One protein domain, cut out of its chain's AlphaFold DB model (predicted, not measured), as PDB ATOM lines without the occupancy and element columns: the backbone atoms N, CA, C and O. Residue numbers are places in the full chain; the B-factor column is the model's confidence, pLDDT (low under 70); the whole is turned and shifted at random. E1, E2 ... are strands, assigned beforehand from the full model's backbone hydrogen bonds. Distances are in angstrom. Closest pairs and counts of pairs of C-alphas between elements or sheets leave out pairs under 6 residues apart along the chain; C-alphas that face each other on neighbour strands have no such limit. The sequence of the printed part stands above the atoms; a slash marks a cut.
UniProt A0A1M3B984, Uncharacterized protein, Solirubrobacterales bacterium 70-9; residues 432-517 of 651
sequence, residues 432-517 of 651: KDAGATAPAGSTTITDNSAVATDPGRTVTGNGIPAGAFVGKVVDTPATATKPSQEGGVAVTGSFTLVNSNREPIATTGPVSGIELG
ATOM      1  N   LYS A 432    -135.895-183.383 306.479       96.75
ATOM      2  CA  LYS A 432    -134.671-182.799 305.925       96.75
ATOM      3  C   LYS A 432    -133.469-183.195 306.772       96.75
ATOM      4  O   LYS A 432    -133.337-182.723 307.900       96.75
ATOM      5  N   ASP A 433    -132.538-183.906 306.151       95.94
ATOM      6  CA  ASP A 433    -131.365-184.457 306.822       95.94
ATOM      7  C   ASP A 433    -130.141-183.675 306.344       95.94
ATOM      8  O   ASP A 433    -129.459-184.010 305.374       95.94
ATOM      9  N   ALA A 434    -129.900-182.533 306.996       95.06
ATOM     10  CA  ALA A 434    -128.839-181.602 306.605       95.06
ATOM     11  C   ALA A 434    -127.424-182.178 306.803       95.06
ATOM     12  O   ALA A 434    -126.486-181.720 306.152       95.06
ATOM     13  N   GLY A 435    -127.280-183.168 307.691       92.81
ATOM     14  CA  GLY A 435    -126.021-183.856 307.979       92.81
ATOM     15  C   GLY A 435    -125.666-184.975 306.998       92.81
ATOM     16  O   GLY A 435    -124.555-185.497 307.073       92.81
ATOM     17  N   ALA A 436    -126.563-185.337 306.076       97.12
ATOM     18  CA  ALA A 436    -126.325-186.426 305.137       97.12
ATOM     19  C   ALA A 436    -125.216-186.081 304.132       97.12
ATOM     20  O   ALA A 436    -125.244-185.026 303.490       97.12
ATOM     21  N   THR A 437    -124.239-186.970 303.951       97.62
ATOM     22  CA  THR A 437    -123.086-186.712 303.075       97.62
ATOM     23  C   THR A 437    -122.649-187.934 302.280       97.62
ATOM     24  O   THR A 437    -122.788-189.077 302.715       97.62
ATOM     25  N   ALA A 438    -122.105-187.684 301.087       98.12
ATOM     26  CA  ALA A 438    -121.465-188.697 300.254       98.12
ATOM     27  C   ALA A 438    -120.576-188.055 299.176       98.12
ATOM     28  O   ALA A 438    -120.922-186.993 298.643       98.12
ATOM     29  N   PRO A 439    -119.457-188.690 298.784       97.88
ATOM     30  CA  PRO A 439    -118.719-188.280 297.595       97.88
ATOM     31  C   PRO A 439    -119.508-188.603 296.314       97.88
ATOM     32  O   PRO A 439    -120.448-189.400 296.323       97.88
ATOM     33  N   ALA A 440    -119.104-188.002 295.192       97.56
ATOM     34  CA  ALA A 440    -119.642-188.350 293.875       97.56
ATOM     35  C   ALA A 440    -119.319-189.810 293.515       97.56
ATOM     36  O   ALA A 440    -118.204-190.273 293.755       97.56
ATOM     37  N   GLY A 441    -120.272-190.516 292.904       97.88
ATOM     38  CA  GLY A 441    -120.123-191.927 292.546       97.88
ATOM     39  C   GLY A 441    -120.324-192.911 293.708       97.88
ATOM     40  O   GLY A 441    -120.127-194.107 293.511       97.88
ATOM     41  N   SER A 442    -120.708-192.442 294.902       97.88
ATOM     42  CA  SER A 442    -120.980-193.304 296.059       97.88
ATOM     43  C   SER A 442    -122.341-193.982 295.941       97.88
ATOM     44  O   SER A 442    -123.311-193.342 295.548       97.88
ATOM     45  N   THR A 443    -122.447-195.246 296.347       98.00
ATOM     46  CA  THR A 443    -123.737-195.931 296.553       98.00
ATOM     47  C   THR A 443    -124.222-195.853 297.998       98.00
ATOM     48  O   THR A 443    -125.268-196.403 298.322       98.00
ATOM     49  N   THR A 444    -123.457-195.217 298.881       97.94
ATOM     50  CA  THR A 444    -123.747-195.123 300.314       97.94
ATOM     51  C   THR A 444    -123.795-193.660 300.721       97.94
ATOM     52  O   THR A 444    -122.914-192.880 300.345       97.94
ATOM     53  N   ILE A 445    -124.823-193.306 301.487       98.12
ATOM     54  CA  ILE A 445    -124.979-192.000 302.117       98.12
ATOM     55  C   ILE A 445    -124.724-192.177 303.611       98.12
ATOM     56  O   ILE A 445    -125.349-193.027 304.241       98.12
ATOM     57  N   THR A 446    -123.792-191.407 304.166       96.19
ATOM     58  CA  THR A 446    -123.603-191.310 305.616       96.19
ATOM     59  C   THR A 446    -124.635-190.342 306.163       96.19
ATOM     60  O   THR A 446    -124.693-189.200 305.708       96.19
ATOM     61  N   ASP A 447    -125.438-190.801 307.113       93.25
ATOM     62  CA  ASP A 447    -126.530-190.050 307.715       93.25
ATOM     63  C   ASP A 447    -126.869-190.643 309.088       93.25
ATOM     64  O   ASP A 447    -127.454-191.718 309.182       93.25
ATOM     65  N   ASN A 448    -126.501-189.934 310.157       87.69
ATOM     66  CA  ASN A 448    -126.753-190.375 311.533       87.69
ATOM     67  C   ASN A 448    -128.212-190.182 311.976       87.69
ATOM     68  O   ASN A 448    -128.563-190.594 313.073       87.69
ATOM     69  N   SER A 449    -129.042-189.527 311.159       88.31
ATOM     70  CA  SER A 449    -130.483-189.414 311.405       88.31
ATOM     71  C   SER A 449    -131.295-190.511 310.716       88.31
ATOM     72  O   SER A 449    -132.496-190.627 310.961       88.31
ATOM     73  N   ALA A 450    -130.651-191.321 309.865       89.50
ATOM     74  CA  ALA A 450    -131.283-192.466 309.235       89.50
ATOM     75  C   ALA A 450    -131.506-193.577 310.265       89.50
ATOM     76  O   ALA A 450    -130.564-194.034 310.908       89.50
ATOM     77  N   VAL A 451    -132.750-194.033 310.379       87.94
ATOM     78  CA  VAL A 451    -133.160-195.079 311.327       87.94
ATOM     79  C   VAL A 451    -133.605-196.338 310.599       87.94
ATOM     80  O   VAL A 451    -133.897-196.313 309.402       87.94
ATOM     81  N   ALA A 452    -133.695-197.455 311.322       87.25
ATOM     82  CA  ALA A 452    -133.970-198.777 310.756       87.25
ATOM     83  C   ALA A 452    -135.271-198.857 309.923       87.25
ATOM     84  O   ALA A 452    -135.408-199.735 309.067       87.25
ATOM     85  N   THR A 453    -136.200-197.919 310.126       87.19
ATOM     86  CA  THR A 453    -137.502-197.859 309.447       87.19
ATOM     87  C   THR A 453    -137.492-197.003 308.176       87.19
ATOM     88  O   THR A 453    -138.427-197.085 307.385       87.19
ATOM     89  N   ASP A 454    -136.439-196.212 307.915       91.62
ATOM     90  CA  ASP A 454    -136.342-195.345 306.729       91.62
ATOM     91  C   ASP A 454    -136.223-196.028 305.347       91.62
ATOM     92  O   ASP A 454    -136.506-195.338 304.356       91.62
ATOM     93  N   PRO A 455    -135.857-197.321 305.190       92.56
ATOM     94  CA  PRO A 455    -135.833-197.960 303.878       92.56
ATOM     95  C   PRO A 455    -137.146-197.803 303.093       92.56
ATOM     96  O   PRO A 455    -138.236-198.044 303.598       92.56
ATOM     97  N   GLY A 456    -137.037-197.443 301.813       93.69
ATOM     98  CA  GLY A 456    -138.165-197.227 300.903       93.69
ATOM     99  C   GLY A 456    -138.606-195.769 300.762       93.69
ATOM    100  O   GLY A 456    -139.318-195.453 299.809       93.69
ATOM    101  N   ARG A 457    -138.142-194.858 301.626       95.75
ATOM    102  CA  ARG A 457    -138.395-193.417 301.464       95.75
ATOM    103  C   ARG A 457    -137.687-192.879 300.226       95.75
ATOM    104  O   ARG A 457    -136.566-193.289 299.930       95.75
ATOM    105  N   THR A 458    -138.314-191.954 299.500       97.44
ATOM    106  CA  THR A 458    -137.640-191.260 298.392       97.44
ATOM    107  C   THR A 458    -136.514-190.387 298.928       97.44
ATOM    108  O   THR A 458    -136.634-189.822 300.011       97.44
ATOM    109  N   VAL A 459    -135.436-190.251 298.161       98.38
ATOM    110  CA  VAL A 459    -134.303-189.383 298.494       98.38
ATOM    111  C   VAL A 459    -134.169-188.337 297.403       98.38
ATOM    112  O   VAL A 459    -134.096-188.661 296.217       98.38
ATOM    113  N   THR A 460    -134.112-187.073 297.800       98.25
ATOM    114  CA  THR A 460    -133.835-185.959 296.890       98.25
ATOM    115  C   THR A 460    -132.759-185.052 297.470       98.25
ATOM    116  O   THR A 460    -132.489-185.067 298.668       98.25
ATOM    117  N   GLY A 461    -132.089-184.289 296.611       97.25
ATOM    118  CA  GLY A 461    -131.003-183.407 297.021       97.25
ATOM    119  C   GLY A 461    -129.971-183.215 295.921       97.25
ATOM    120  O   GLY A 461    -130.017-183.855 294.867       97.25
ATOM    121  N   ASN A 462    -129.019-182.319 296.163       97.00
ATOM    122  CA  ASN A 462    -127.904-182.134 295.246       97.00
ATOM    123  C   ASN A 462    -127.040-183.405 295.192       97.00
ATOM    124  O   ASN A 462    -126.738-183.993 296.226       97.00
ATOM    125  N   GLY A 463    -126.649-183.829 293.988       97.12
ATOM    126  CA  GLY A 463    -125.867-185.055 293.790       97.12
ATOM    127  C   GLY A 463    -126.667-186.360 293.903       97.12
ATOM    128  O   GLY A 463    -126.092-187.430 293.708       97.12
ATOM    129  N   ILE A 464    -127.980-186.300 294.158       98.44
ATOM    130  CA  ILE A 464    -128.856-187.475 294.202       98.44
ATOM    131  C   ILE A 464    -129.494-187.709 292.814       98.44
ATOM    132  O   ILE A 464    -130.075-186.780 292.245       98.44
ATOM    133  N   PRO A 465    -129.392-188.914 292.221       97.44
ATOM    134  CA  PRO A 465    -130.114-189.261 290.996       97.44
ATOM    135  C   PRO A 465    -131.638-189.221 291.193       97.44
ATOM    136  O   PRO A 465    -132.156-189.535 292.261       97.44
ATOM    137  N   ALA A 466    -132.380-188.874 290.139       96.19
ATOM    138  CA  ALA A 466    -133.840-188.914 290.174       96.19
ATOM    139  C   ALA A 466    -134.355-190.351 290.382       96.19
ATOM    140  O   ALA A 466    -133.816-191.294 289.803       96.19
ATOM    141  N   GLY A 467    -135.424-190.507 291.171       96.19
ATOM    142  CA  GLY A 467    -135.994-191.824 291.485       96.19
ATOM    143  C   GLY A 467    -135.138-192.657 292.447       96.19
ATOM    144  O   GLY A 467    -135.181-193.885 292.382       96.19
ATOM    145  N   ALA A 468    -134.342-191.997 293.292       98.31
ATOM    146  CA  ALA A 468    -133.582-192.638 294.353       98.31
ATOM    147  C   ALA A 468    -134.424-192.854 295.613       98.31
ATOM    148  O   ALA A 468    -135.310-192.057 295.934       98.31
ATOM    149  N   PHE A 469    -134.095-193.912 296.346       98.19
ATOM    150  CA  PHE A 469    -134.729-194.297 297.597       98.19
ATOM    151  C   PHE A 469    -133.683-194.697 298.638       98.19
ATOM    152  O   PHE A 469    -132.554-195.075 298.303       98.19
ATOM    153  N   VAL A 470    -134.082-194.643 299.904       97.25
ATOM    154  CA  VAL A 470    -133.330-195.207 301.021       97.25
ATOM    155  C   VAL A 470    -133.372-196.731 300.900       97.25
ATOM    156  O   VAL A 470    -134.437-197.335 300.800       97.25
ATOM    157  N   GLY A 471    -132.209-197.364 300.853       95.44
ATOM    158  CA  GLY A 471    -132.044-198.814 300.904       95.44
ATOM    159  C   GLY A 471    -131.749-199.283 302.324       95.44
ATOM    160  O   GLY A 471    -132.230-198.708 303.291       95.44
ATOM    161  N   LYS A 472    -130.941-200.337 302.465       91.50
ATOM    162  CA  LYS A 472    -130.562-200.867 303.782       91.50
ATOM    163  C   LYS A 472    -129.842-199.800 304.612       91.50
ATOM    164  O   LYS A 472    -128.845-199.256 304.132       91.50
ATOM    165  N   VAL A 473    -130.317-199.584 305.838       91.19
ATOM    166  CA  VAL A 473    -129.677-198.763 306.875       91.19
ATOM    167  C   VAL A 473    -128.711-199.631 307.685       91.19
ATOM    168  O   VAL A 473    -128.989-200.802 307.958       91.19
ATOM    169  N   VAL A 474    -127.541-199.084 308.002       86.94
ATOM    170  CA  VAL A 474    -126.477-199.743 308.760       86.94
ATOM    171  C   VAL A 474    -125.855-198.740 309.715       86.94
ATOM    172  O   VAL A 474    -125.337-197.711 309.273       86.94
ATOM    173  N   ASP A 475    -125.818-199.114 310.988       82.12
ATOM    174  CA  ASP A 475    -125.072-198.415 312.024       82.12
ATOM    175  C   ASP A 475    -123.741-199.104 312.272       82.12
ATOM    176  O   ASP A 475    -123.647-200.327 312.399       82.12
ATOM    177  N   THR A 476    -122.688-198.297 312.297       82.25
ATOM    178  CA  THR A 476    -121.347-198.745 312.663       82.25
ATOM    179  C   THR A 476    -120.973-198.109 313.996       82.25
ATOM    180  O   THR A 476    -121.027-196.883 314.084       82.25
ATOM    181  N   PRO A 477    -120.556-198.886 315.013       79.69
ATOM    182  CA  PRO A 477    -120.134-198.333 316.294       79.69
ATOM    183  C   PRO A 477    -119.066-197.249 316.125       79.69
ATOM    184  O   PRO A 477    -118.097-197.426 315.381       79.69
ATOM    185  N   ALA A 478    -119.243-196.148 316.839       82.31
ATOM    186  CA  ALA A 478    -118.325-195.026 316.929       82.31
ATOM    187  C   ALA A 478    -117.987-194.761 318.401       82.31
ATOM    188  O   ALA A 478    -118.650-195.246 319.311       82.31
ATOM    189  N   THR A 479    -116.930-193.994 318.635       83.06
ATOM    190  CA  THR A 479    -116.554-193.568 319.982       83.06
ATOM    191  C   THR A 479    -116.968-192.119 320.161       83.06
ATOM    192  O   THR A 479    -116.506-191.257 319.407       83.06
ATOM    193  N   ALA A 480    -117.816-191.849 321.151       84.75
ATOM    194  CA  ALA A 480    -118.201-190.484 321.463       84.75
ATOM    195  C   ALA A 480    -116.974-189.709 321.969       84.75
ATOM    196  O   ALA A 480    -116.230-190.172 322.829       84.75
ATOM    197  N   THR A 481    -116.735-188.522 321.410       87.12
ATOM    198  CA  THR A 481    -115.639-187.627 321.835       87.12
ATOM    199  C   THR A 481    -116.144-186.343 322.489       87.12
ATOM    200  O   THR A 481    -115.347-185.467 322.809       87.12
ATOM    201  N   LYS A 482    -117.464-186.195 322.598       88.88
ATOM    202  CA  LYS A 482    -118.175-185.034 323.139       88.88
ATOM    203  C   LYS A 482    -119.575-185.473 323.600       88.88
ATOM    204  O   LYS A 482    -120.042-186.503 323.103       88.88
ATOM    205  N   PRO A 483    -120.237-184.705 324.478       87.69
ATOM    206  CA  PRO A 483    -121.603-184.980 324.922       87.69
ATOM    207  C   PRO A 483    -122.654-185.008 323.802       87.69
ATOM    208  O   PRO A 483    -122.446-184.438 322.722       87.69
ATOM    209  N   SER A 484    -123.817-185.602 324.085       86.38
ATOM    210  CA  SER A 484    -124.941-185.722 323.141       86.38
ATOM    211  C   SER A 484    -125.435-184.359 322.636       86.38
ATOM    212  O   SER A 484    -125.536-184.145 321.425       86.38
ATOM    213  N   GLN A 485    -125.614-183.380 323.524       84.06
ATOM    214  CA  GLN A 485    -126.059-182.018 323.194       84.06
ATOM    215  C   GLN A 485    -125.052-181.212 322.362       84.06
ATOM    216  O   GLN A 485    -125.416-180.220 321.733       84.06
ATOM    217  N   GLU A 486    -123.791-181.642 322.310       88.12
ATOM    218  CA  GLU A 486    -122.772-181.060 321.433       88.12
ATOM    219  C   GLU A 486    -122.657-181.816 320.098       88.12
ATOM    220  O   GLU A 486    -121.782-181.528 319.277       88.12
ATOM    221  N   GLY A 487    -123.543-182.784 319.846       84.94
ATOM    222  CA  GLY A 487    -123.579-183.629 318.654       84.94
ATOM    223  C   GLY A 487    -122.625-184.819 318.726       84.94
ATOM    224  O   GLY A 487    -122.049-185.191 317.698       84.94
ATOM    225  N   GLY A 488    -122.351-185.326 319.931       86.12
ATOM    226  CA  GLY A 488    -121.643-186.584 320.157       86.12
ATOM    227  C   GLY A 488    -122.394-187.760 319.547       86.12
ATOM    228  O   GLY A 488    -123.619-187.748 319.471       86.12
ATOM    229  N   VAL A 489    -121.655-188.757 319.064       85.19
ATOM    230  CA  VAL A 489    -122.237-189.923 318.398       85.19
ATOM    231  C   VAL A 489    -121.524-191.190 318.847       85.19
ATOM    232  O   VAL A 489    -120.296-191.245 318.844       85.19
ATOM    233  N   ALA A 490    -122.300-192.207 319.212       80.38
ATOM    234  CA  ALA A 490    -121.792-193.544 319.514       80.38
ATOM    235  C   ALA A 490    -122.004-194.533 318.357       80.38
ATOM    236  O   ALA A 490    -121.519-195.661 318.386       80.38
ATOM    237  N   VAL A 491    -122.676-194.092 317.291       81.81
ATOM    238  CA  VAL A 491    -122.793-194.806 316.019       81.81
ATOM    239  C   VAL A 491    -122.631-193.836 314.853       81.81
ATOM    240  O   VAL A 491    -122.958-192.655 314.949       81.81
ATOM    241  N   THR A 492    -122.099-194.331 313.741       86.31
ATOM    242  CA  THR A 492    -122.188-193.670 312.439       86.31
ATOM    243  C   THR A 492    -123.219-194.407 311.597       86.31
ATOM    244  O   THR A 492    -122.978-195.547 311.187       86.31
ATOM    245  N   GLY A 493    -124.343-193.742 311.354       88.81
ATOM    246  CA  GLY A 493    -125.437-194.230 310.533       88.81
ATOM    247  C   GLY A 493    -125.154-194.030 309.051       88.81
ATOM    248  O   GLY A 493    -124.501-193.073 308.612       88.81
ATOM    249  N   SER A 494    -125.614-194.973 308.245       93.12
ATOM    250  CA  SER A 494    -125.534-194.883 306.794       93.12
ATOM    251  C   SER A 494    -126.642-195.679 306.138       93.12
ATOM    252  O   SER A 494    -127.162-196.631 306.717       93.12
ATOM    253  N   PHE A 495    -126.963-195.345 304.895       95.81
ATOM    254  CA  PHE A 495    -127.852-196.163 304.084       95.81
ATOM    255  C   PHE A 495    -127.334-196.345 302.664       95.81
ATOM    256  O   PHE A 495    -126.603-195.518 302.114       95.81
ATOM    257  N   THR A 496    -127.722-197.459 302.047       97.81
ATOM    258  CA  THR A 496    -127.457-197.700 300.623       97.81
ATOM    259  C   THR A 496    -128.453-196.913 299.780       97.81
ATOM    260  O   THR A 496    -129.651-197.045 299.988       97.81
ATOM    261  N   LEU A 497    -127.998-196.135 298.805       98.44
ATOM    262  CA  LEU A 497    -128.865-195.456 297.848       98.44
ATOM    263  C   LEU A 497    -129.314-196.446 296.766       98.44
ATOM    264  O   LEU A 497    -128.473-197.070 296.115       98.44
ATOM    265  N   VAL A 498    -130.624-196.602 296.567       98.62
ATOM    266  CA  VAL A 498    -131.183-197.600 295.636       98.62
ATOM    267  C   VAL A 498    -132.205-197.003 294.667       98.62
ATOM    268  O   VAL A 498    -132.763-195.936 294.915       98.62
ATOM    269  N   ASN A 499    -132.455-197.683 293.547       97.50
ATOM    270  CA  ASN A 499    -133.566-197.375 292.640       97.50
ATOM    271  C   ASN A 499    -134.883-198.039 293.100       97.50
ATOM    272  O   ASN A 499    -134.929-198.746 294.109       97.50
ATOM    273  N   SER A 500    -135.957-197.874 292.321       95.12
ATOM    274  CA  SER A 500    -137.268-198.490 292.590       95.12
ATOM    275  C   SER A 500    -137.258-200.025 292.631       95.12
ATOM    276  O   SER A 500    -138.156-200.624 293.214       95.12
ATOM    277  N   ASN A 501    -136.256-200.669 292.026       96.00
ATOM    278  CA  ASN A 501    -136.073-202.124 292.044       96.00
ATOM    279  C   ASN A 501    -135.196-202.591 293.221       96.00
ATOM    280  O   ASN A 501    -134.853-203.768 293.291       96.00
ATOM    281  N   ARG A 502    -134.833-201.682 294.141       94.88
ATOM    282  CA  ARG A 502    -133.900-201.905 295.261       94.88
ATOM    283  C   ARG A 502    -132.469-202.250 294.827       94.88
ATOM    284  O   ARG A 502    -131.708-202.827 295.600       94.88
ATOM    285  N   GLU A 503    -132.084-201.876 293.611       97.50
ATOM    286  CA  GLU A 503    -130.714-202.043 293.125       97.50
ATOM    287  C   GLU A 503    -129.875-200.815 293.510       97.50
ATOM    288  O   GLU A 503    -130.358-199.689 293.340       97.50
ATOM    289  N   PRO A 504    -128.634-200.989 294.003       98.06
ATOM    290  CA  PRO A 504    -127.765-199.868 294.343       98.06
ATOM    291  C   PRO A 504    -127.516-198.937 293.155       98.06
ATOM    292  O   PRO A 504    -127.210-199.388 292.049       98.06
ATOM    293  N   ILE A 505    -127.591-197.632 293.400       98.19
ATOM    294  CA  ILE A 505    -127.294-196.590 292.416       98.19
ATOM    295  C   ILE A 505    -126.305-195.581 292.989       98.19
ATOM    296  O   ILE A 505    -126.287-195.310 294.186       98.19
ATOM    297  N   ALA A 506    -125.463-195.030 292.118       98.31
ATOM    298  CA  ALA A 506    -124.424-194.092 292.514       98.31
ATOM    299  C   ALA A 506    -124.928-192.641 292.519       98.31
ATOM    300  O   ALA A 506    -125.718-192.241 291.659       98.31
ATOM    301  N   THR A 507    -124.415-191.833 293.445       98.44
ATOM    302  CA  THR A 507    -124.600-190.380 293.452       98.44
ATOM    303  C   THR A 507    -124.061-189.760 292.160       98.44
ATOM    304  O   THR A 507    -123.006-190.138 291.644       98.44
ATOM    305  N   THR A 508    -124.783-188.776 291.625       98.12
ATOM    306  CA  THR A 508    -124.409-188.043 290.403       98.12
ATOM    307  C   THR A 508    -123.390-186.934 290.672       98.12
ATOM    308  O   THR A 508    -122.749-186.439 289.747       98.12
ATOM    309  N   GLY A 509    -123.212-186.559 291.940       97.88
ATOM    310  CA  GLY A 509    -122.263-185.561 292.421       97.88
ATOM    311  C   GLY A 509    -122.096-185.653 293.943       97.88
ATOM    312  O   GLY A 509    -122.695-186.531 294.563       97.88
ATOM    313  N   PRO A 510    -121.285-184.778 294.561       98.06
ATOM    314  CA  PRO A 510    -121.169-184.722 296.015       98.06
ATOM    315  C   PRO A 510    -122.509-184.363 296.675       98.06
ATOM    316  O   PRO A 510    -123.213-183.471 296.196       98.06
ATOM    317  N   VAL A 511    -122.821-185.034 297.784       98.44
ATOM    318  CA  VAL A 511    -124.031-184.832 298.592       98.44
ATOM    319  C   VAL A 511    -123.667-184.065 299.861       98.44
ATOM    320  O   VAL A 511    -122.696-184.402 300.540       98.44
ATOM    321  N   SER A 512    -124.451-183.033 300.172       96.50
ATOM    322  CA  SER A 512    -124.298-182.172 301.352       96.50
ATOM    323  C   SER A 512    -125.683-181.768 301.870       96.50
ATOM    324  O   SER A 512    -126.120-180.624 301.714       96.50
ATOM    325  N   GLY A 513    -126.397-182.756 302.394       97.62
ATOM    326  CA  GLY A 513    -127.792-182.694 302.799       97.62
ATOM    327  C   GLY A 513    -128.734-183.356 301.793       97.62
ATOM    328  O   GLY A 513    -128.550-183.245 300.576       97.62
ATOM    329  N   ILE A 514    -129.760-184.017 302.322       98.38
ATOM    330  CA  ILE A 514    -130.837-184.656 301.557       98.38
ATOM    331  C   ILE A 514    -132.206-184.275 302.129       98.38
ATOM    332  O   ILE A 514    -132.324-183.747 303.236       98.38
ATOM    333  N   GLU A 515    -133.247-184.555 301.360       98.12
ATOM    334  CA  GLU A 515    -134.629-184.579 301.821       98.12
ATOM    335  C   GLU A 515    -135.192-185.978 301.578       98.12
ATOM    336  O   GLU A 515    -135.173-186.479 300.444       98.12
ATOM    337  N   LEU A 516    -135.666-186.601 302.656       97.62
ATOM    338  CA  LEU A 516    -136.408-187.847 302.612       97.62
ATOM    339  C   LEU A 516    -137.892-187.547 302.430       97.62
ATOM    340  O   LEU A 516    -138.474-186.759 303.179       97.62
ATOM    341  N   GLY A 517    -138.533-188.202 301.463       96.44
ATOM    342  CA  GLY A 517    -139.977-188.086 301.272       96.44
ATOM    343  C   GLY A 517    -140.768-188.624 302.462       96.44
ATOM    344  O   GLY A 517    -140.271-189.435 303.246       96.44
TER     345      GLY A 517
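This is residues 432 to 517 of the 651 residues of an uncharacterized protein of Solirubrobacterales bacterium 70-9 (UniProt A0A1M3B984). One strongly twisted sheet is folded back on itself into two leaves that face each other, E1, E6 and E3 against E5 and E2, with the long, bent strand E4 as the hinge. The hairpin of E4 and E5 makes much of the length, and the link at its tip, residues 478 to 490, reaches beyond the two leaves. The printed part has 86 residues, with no named helix and six named strands, E1 to E6, which hold 37 residues, under half; the class is all strand. The antiparallel sheet has the order E1, E6, E3, E4, E5, E2. The whole is compact, with a radius of gyration of the C-alphas of 12.6 A, yet elongated, spanning 38 by 22 by 20 A.

The sheet runs from E1, residues 432 to 438, through E6, 511 to 516, E3, 458 to 460, E4, 468 to 477, and E5, 491 to 498, to E2, 444 to 446. E4 and E5 form a hairpin at 156 degrees, with N 471 and O 496 at 2.7 A. E5 and E2 are antiparallel, with N 445 and O 495 at 2.9 A. E3 and E4 meet only at a point, where C-alphas 458 and 469 face each other at 4.3 A. E6 pairs staggered: with E3 through N 515 and O 460, 2.8 A, and with E1 through N 513 and O 436, 2.8 A. The closest C-alphas of edge strands E1 and E2 are those of Ala 438 and Ile 445, 5.2 A apart.

E1 begins at C-alpha 432 (-134.671, -182.799, 305.925) and is 15.5 A long. E4 is 26.4 A and bends by 52 degrees at residue 472; E5 is 22.2 A. E2 and E3 are 6.5 A and 6.7 A. E6, 13.4 A, ends at C-alpha 516 (-136.408, -187.847, 302.612).

The C-alphas farthest apart, of Pro 483 and Asn 501, are 39.8 A apart. The links E2 to E3, E4 to E5 and E5 to E6 are long. The printed part has no cut, and no printed residue is under 70 in pLDDT.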